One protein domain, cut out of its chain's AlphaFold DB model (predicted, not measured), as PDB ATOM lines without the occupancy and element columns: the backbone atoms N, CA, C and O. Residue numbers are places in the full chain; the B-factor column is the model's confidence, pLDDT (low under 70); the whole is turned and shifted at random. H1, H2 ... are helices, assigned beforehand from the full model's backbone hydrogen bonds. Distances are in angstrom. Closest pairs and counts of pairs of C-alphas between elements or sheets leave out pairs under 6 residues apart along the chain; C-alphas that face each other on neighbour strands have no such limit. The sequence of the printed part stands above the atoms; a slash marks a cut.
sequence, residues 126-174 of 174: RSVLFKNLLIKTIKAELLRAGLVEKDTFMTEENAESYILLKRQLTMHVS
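Overview. This is residues 126 to 174 of the 174 residues of an uncharacterized protein of Bacillus sp. S3 (UniProt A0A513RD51). Two helices meet as a wide V, the later part of H1 against the earlier part of H2, and the long link between them, residues 145 to 155, loops round at the corner. The two arms of the V end freely: residues 126 to 134 of H1 stick out at one end, and residues 167 to 174, of which 167 to 171 belong to H2, at the other. The printed part has 49 residues with two named helices, H1 then H2, and no named strand; its class is all helix. It is only just compact, close to loose, with a radius of gyration of the C-alphas of 11.6 A and spans of 34 by 25 by 17 A.

Arrangement. H1, residues 126 to 144, touches H2, residues 156 to 171, with 6 pairs of C-alphas within 8 A. The closest C-alphas are those of Ile 138 and Tyr 162, 6.5 A apart. H1 touches with residues 138 to 142 alone, and H2 with residues 158 to 162 alone. Their lines stand at a steep tilt of 68 degrees, only just short of about perpendicular, and they run the same way. Their centres are 13.9 A apart. In H1 and H2 every O i to N i+4 pair is within hydrogen-bond range.

Along the chain. H1 begins at C-alpha 126, (14.437, 57.687, 21.766), and ends at C-alpha 144, (27.967, 42.725, 39.944), 27.2 A from first to last C-alpha. H2 runs 23.3 A from C-alpha 156 to C-alpha 171, at (15.914, 48.851, 52.891).

Size, cuts and confidence. The C-alphas of Arg 126 and Ser 174, the chain's last residue, are the two farthest apart, at 34.8 A. Without the stretches that stand free, the body of 32 residues spans 21 by 17 by 14 A. The printed part has no cut. The mean pLDDT of the printed part is 80.3, and residues 170 to 174 are under 70.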
ATOM      1  N   ARG A 126      13.996  57.474  20.376       73.00
ATOM      2  CA  ARG A 126      14.437  57.687  21.766       73.00
ATOM      3  C   ARG A 126      14.079  56.524  22.689       73.00
ATOM      4  O   ARG A 126      14.893  56.141  23.523       73.00
ATOM      5  N   SER A 127      12.904  55.922  22.515       76.00
ATOM      6  CA  SER A 127      12.471  54.779  23.327       76.00
ATOM      7  C   SER A 127      13.396  53.579  23.140       76.00
ATOM      8  O   SER A 127      13.694  52.874  24.097       76.00
ATOM      9  N   VAL A 128      13.928  53.380  21.930       79.62
ATOM     10  CA  VAL A 128      14.903  52.312  21.662       79.62
ATOM     11  C   VAL A 128      16.225  52.581  22.380       79.62
ATOM     12  O   VAL A 128      16.797  51.647  22.941       79.62
ATOM     13  N   LEU A 129      16.694  53.833  22.406       83.50
ATOM     14  CA  LEU A 129      17.893  54.209  23.160       83.50
ATOM     15  C   LEU A 129      17.710  53.911  24.650       83.50
ATOM     16  O   LEU A 129      18.489  53.149  25.214       83.50
ATOM     17  N   PHE A 130      16.653  54.445  25.265       83.12
ATOM     18  CA  PHE A 130      16.397  54.265  26.695       83.12
ATOM     19  C   PHE A 130      16.179  52.803  27.083       83.12
ATOM     20  O   PHE A 130      16.711  52.354  28.095       83.12
ATOM     21  N   LYS A 131      15.489  52.026  26.240       84.31
ATOM     22  CA  LYS A 131      15.359  50.576  26.411       84.31
ATOM     23  C   LYS A 131      16.725  49.891  26.476       84.31
ATOM     24  O   LYS A 131      16.971  49.079  27.361       84.31
ATOM     25  N   ASN A 132      17.619  50.215  25.543       86.62
ATOM     26  CA  ASN A 132      18.946  49.604  25.484       86.62
ATOM     27  C   ASN A 132      19.815  50.007  26.682       86.62
ATOM     28  O   ASN A 132      20.494  49.149  27.241       86.62
ATOM     29  N   LEU A 133      19.759  51.276  27.095       87.62
ATOM     30  CA  LEU A 133      20.453  51.761  28.291       87.62
ATOM     31  C   LEU A 133      19.959  51.048  29.554       87.62
ATOM     32  O   LEU A 133      20.761  50.632  30.392       87.62
ATOM     33  N   LEU A 134      18.644  50.848  29.669       86.81
ATOM     34  CA  LEU A 134      18.044  50.164  30.809       86.81
ATOM     35  C   LEU A 134      18.494  48.703  30.863       86.81
ATOM     36  O   LEU A 134      18.961  48.245  31.900       86.81
ATOM     37  N   ILE A 135      18.442  47.991  29.735       88.00
ATOM     38  CA  ILE A 135      18.929  46.609  29.634       88.00
ATOM     39  C   ILE A 135      20.416  46.519  30.004       88.00
ATOM     40  O   ILE A 135      20.797  45.628  30.766       88.00
ATOM     41  N   LYS A 136      21.255  47.430  29.486       87.88
ATOM     42  CA  LYS A 136      22.693  47.481  29.798       87.88
ATOM     43  C   LYS A 136      22.912  47.623  31.304       87.88
ATOM     44  O   LYS A 136      23.693  46.871  31.880       87.88
ATOM     45  N   THR A 137      22.183  48.544  31.926       88.38
ATOM     46  CA  THR A 137      22.302  48.852  33.353       88.38
ATOM     47  C   THR A 137      21.840  47.690  34.219       88.38
ATOM     48  O   THR A 137      22.611  47.219  35.049       88.38
ATOM     49  N   ILE A 138      20.642  47.146  33.965       88.50
ATOM     50  CA  ILE A 138      20.125  45.964  34.671       88.50
ATOM     51  C   ILE A 138      21.146  44.826  34.606       88.50
ATOM     52  O   ILE A 138      21.509  44.252  35.632       88.50
ATOM     53  N   LYS A 139      21.662  44.526  33.408       87.75
ATOM     54  CA  LYS A 139      22.643  43.457  33.222       87.75
ATOM     55  C   LYS A 139      23.928  43.708  34.012       87.75
ATOM     56  O   LYS A 139      24.439  42.782  34.634       87.75
ATOM     57  N   ALA A 140      24.446  44.936  34.007       86.69
ATOM     58  CA  ALA A 140      25.653  45.290  34.749       86.69
ATOM     59  C   ALA A 140      25.465  45.148  36.268       86.69
ATOM     60  O   ALA A 140      26.360  44.666  36.959       86.69
ATOM     61  N   GLU A 141      24.307  45.537  36.804       88.38
ATOM     62  CA  GLU A 141      24.015  45.396  38.233       88.38
ATOM     63  C   GLU A 141      23.837  43.945  38.661       88.38
ATOM     64  O   GLU A 141      24.453  43.517  39.635       88.38
ATOM     65  N   LEU A 142      23.059  43.168  37.906       84.62
ATOM     66  CA  LEU A 142      22.882  41.745  38.182       84.62
ATOM     67  C   LEU A 142      24.209  40.987  38.084       84.62
ATOM     68  O   LEU A 142      24.467  40.103  38.896       84.62
ATOM     69  N   LEU A 143      25.072  41.354  37.130       87.56
ATOM     70  CA  LEU A 143      26.405  40.770  36.995       87.56
ATOM     71  C   LEU A 143      27.270  41.082  38.223       87.56
ATOM     72  O   LEU A 143      27.923  40.187  38.752       87.56
ATOM     73  N   ARG A 144      27.251  42.331  38.714       88.12
ATOM     74  CA  ARG A 144      27.967  42.725  39.944       88.12
ATOM     75  C   ARG A 144      27.452  41.993  41.182       88.12
ATOM     76  O   ARG A 144      28.244  41.671  42.059       88.12
ATOM     77  N   ALA A 145      26.152  41.719  41.239       86.50
ATOM     78  CA  ALA A 145      25.529  40.946  42.310       86.50
ATOM     79  C   ALA A 145      25.744  39.423  42.176       86.50
ATOM     80  O   ALA A 145      25.300  38.673  43.040       86.50
ATOM     81  N   GLY A 146      26.397  38.951  41.106       86.56
ATOM     82  CA  GLY A 146      26.598  37.522  40.845       86.56
ATOM     83  C   GLY A 146      25.321  36.770  40.454       86.56
ATOM     84  O   GLY A 146      25.283  35.548  40.552       86.56
ATOM     85  N   LEU A 147      24.276  37.484  40.026       83.88
ATOM     86  CA  LEU A 147      22.968  36.921  39.669       83.88
ATOM     87  C   LEU A 147      22.870  36.512  38.193       83.88
ATOM     88  O   LEU A 147      21.972  35.760  37.821       83.88
ATOM     89  N   VAL A 148      23.769  37.012  37.341       81.75
ATOM     90  CA  VAL A 148      23.872  36.640  35.920       81.75
ATOM     91  C   VAL A 148      25.332  36.567  35.485       81.75
ATOM     92  O   VAL A 148      26.206  37.175  36.100       81.75
ATOM     93  N   GLU A 149      25.594  35.871  34.381       81.62
ATOM     94  CA  GLU A 149      26.906  35.794  33.745       81.62
ATOM     95  C   GLU A 149      27.041  36.823  32.609       81.62
ATOM     96  O   GLU A 149      26.070  37.401  32.108       81.62
ATOM     97  N   LYS A 150      28.279  37.052  32.152       77.75
ATOM     98  CA  LYS A 150      28.584  38.040  31.102       77.75
ATOM     99  C   LYS A 150      27.810  37.782  29.803       77.75
ATOM    100  O   LYS A 150      27.358  38.733  29.160       77.75
ATOM    101  N   ASP A 151      27.600  36.518  29.457       80.56
ATOM    102  CA  ASP A 151      26.945  36.107  28.212       80.56
ATOM    103  C   ASP A 151      25.445  35.819  28.382       80.56
ATOM    104  O   ASP A 151      24.769  35.477  27.412       80.56
ATOM    105  N   THR A 152      24.885  36.031  29.583       76.94
ATOM    106  CA  THR A 152      23.455  35.830  29.848       76.94
ATOM    107  C   THR A 152      22.599  36.723  28.948       76.94
ATOM    108  O   THR A 152      22.830  37.936  28.823       76.94
ATOM    109  N   PHE A 153      21.608  36.108  28.301       80.69
ATOM    110  CA  PHE A 153      20.554  36.814  27.582       80.69
ATOM    111  C   PHE A 153      19.493  37.278  28.579       80.69
ATOM    112  O   PHE A 153      19.088  36.504  29.437       80.69
ATOM    113  N   MET A 154      19.054  38.528  28.456       83.00
ATOM    114  CA  MET A 154      18.126  39.133  29.407       83.00
ATOM    115  C   MET A 154      16.696  38.617  29.197       83.00
ATOM    116  O   MET A 154      16.172  38.700  28.086       83.00
ATOM    117  N   THR A 155      16.080  38.114  30.266       82.62
ATOM    118  CA  THR A 155      14.714  37.566  30.330       82.62
ATOM    119  C   THR A 155      13.907  38.226  31.445       82.62
ATOM    120  O   THR A 155      14.481  38.873  32.317       82.62
ATOM    121  N   GLU A 156      12.587  38.014  31.461       77.88
ATOM    122  CA  GLU A 156      11.673  38.570  32.471       77.88
ATOM    123  C   GLU A 156      12.077  38.271  33.922       77.88
ATOM    124  O   GLU A 156      12.099  39.176  34.754       77.88
ATOM    125  N   GLU A 157      12.552  37.061  34.196       79.19
ATOM    126  CA  GLU A 157      13.076  36.660  35.510       79.19
ATOM    127  C   GLU A 157      14.268  37.526  35.965       79.19
ATOM    128  O   GLU A 157      14.443  37.814  37.153       79.19
ATOM    129  N   ASN A 158      15.095  38.005  35.026       82.88
ATOM    130  CA  ASN A 158      16.186  38.921  35.354       82.88
ATOM    131  C   ASN A 158      15.659  40.299  35.787       82.88
ATOM    132  O   ASN A 158      16.250  40.927  36.664       82.88
ATOM    133  N   ALA A 159      14.555  40.777  35.207       78.81
ATOM    134  CA  ALA A 159      13.926  42.028  35.634       78.81
ATOM    135  C   ALA A 159      13.338  41.918  37.043       78.81
ATOM    136  O   ALA A 159      13.520  42.830  37.848       78.81
ATOM    137  N   GLU A 160      12.687  40.801  37.364       82.75
ATOM    138  CA  GLU A 160      12.191  40.540  38.718       82.75
ATOM    139  C   GLU A 160      13.340  40.504  39.731       82.75
ATOM    140  O   GLU A 160      13.290  41.186  40.757       82.75
ATOM    141  N   SER A 161      14.421  39.793  39.395       83.88
ATOM    142  CA  SER A 161      15.645  39.748  40.205       83.88
ATOM    143  C   SER A 161      16.218  41.148  40.445       83.88
ATOM    144  O   SER A 161      16.651  41.471  41.551       83.88
ATOM    145  N   TYR A 162      16.182  42.010  39.428       85.75
ATOM    146  CA  TYR A 162      16.639  43.392  39.531       85.75
ATOM    147  C   TYR A 162      15.739  44.253  40.426       85.75
ATOM    148  O   TYR A 162      16.248  45.008  41.252       85.75
ATOM    149  N   ILE A 163      14.413  44.117  40.321       85.25
ATOM    150  CA  ILE A 163      13.466  44.811  41.207       85.25
ATOM    151  C   ILE A 163      13.706  44.403  42.666       85.25
ATOM    152  O   ILE A 163      13.761  45.263  43.548       85.25
ATOM    153  N   LEU A 164      13.882  43.104  42.931       83.50
ATOM    154  CA  LEU A 164      14.175  42.593  44.272       83.50
ATOM    155  C   LEU A 164      15.500  43.142  44.810       83.50
ATOM    156  O   LEU A 164      15.533  43.639  45.936       83.50
ATOM    157  N   LEU A 165      16.554  43.127  43.990       86.31
ATOM    158  CA  LEU A 165      17.854  43.703  44.338       86.31
ATOM    159  C   LEU A 165      17.725  45.188  44.710       86.31
ATOM    160  O   LEU A 165      18.231  45.612  45.748       86.31
ATOM    161  N   LYS A 166      17.004  45.983  43.906       84.62
ATOM    162  CA  LYS A 166      16.786  47.410  44.188       84.62
ATOM    163  C   LYS A 166      16.037  47.638  45.496       84.62
ATOM    164  O   LYS A 166      16.447  48.508  46.256       84.62
ATOM    165  N   ARG A 167      15.006  46.838  45.790       82.62
ATOM    166  CA  ARG A 167      14.252  46.906  47.057       82.62
ATOM    167  C   ARG A 167      15.110  46.562  48.273       82.62
ATOM    168  O   ARG A 167      14.985  47.200  49.311       82.62
ATOM    169  N   GLN A 168      15.981  45.561  48.161       80.56
ATOM    170  CA  GLN A 168      16.894  45.194  49.246       80.56
ATOM    171  C   GLN A 168      17.895  46.316  49.544       80.56
ATOM    172  O   GLN A 168      18.126  46.636  50.708       80.56
ATOM    173  N   LEU A 169      18.428  46.962  48.503       74.69
ATOM    174  CA  LEU A 169      19.357  48.082  48.655       74.69
ATOM    175  C   LEU A 169      18.699  49.314  49.293       74.69
ATOM    176  O   LEU A 169      19.331  49.955  50.125       74.69
ATOM    177  N   THR A 170      17.442  49.637  48.976       65.81
ATOM    178  CA  THR A 170      16.733  50.748  49.637       65.81
ATOM    179  C   THR A 170      16.432  50.474  51.109       65.81
ATOM    180  O   THR A 170      16.506  51.395  51.919       65.81
ATOM    181  N   MET A 171      16.163  49.220  51.489       58.41
ATOM    182  CA  MET A 171      15.914  48.851  52.891       58.41
ATOM    183  C   MET A 171      17.165  48.875  53.780       58.41
ATOM    184  O   MET A 171      17.031  48.903  54.995       58.41
ATOM    185  N   HIS A 172      18.372  48.821  53.215       52.75
ATOM    186  CA  HIS A 172      19.629  48.848  53.985       52.75
ATOM    187  C   HIS A 172      20.228  50.256  54.127       52.75
ATOM    188  O   HIS A 172      21.281  50.417  54.739       52.75
ATOM    189  N   VAL A 173      19.569  51.267  53.554       48.56
ATOM    190  CA  VAL A 173      19.968  52.685  53.617       48.56
ATOM    191  C   VAL A 173      19.024  53.495  54.533       48.56
ATOM    192  O   VAL A 173      19.199  54.701  54.685       48.56
ATOM    193  N   SER A 174      18.044  52.839  55.168       41.88
ATOM    194  CA  SER A 174      17.155  53.408  56.199       41.88
ATOM    195  C   SER A 174      17.565  52.940  57.590       41.88
ATOM    196  O   SER A 174      17.418  53.742  58.537       41.88
TER     197      SER A 174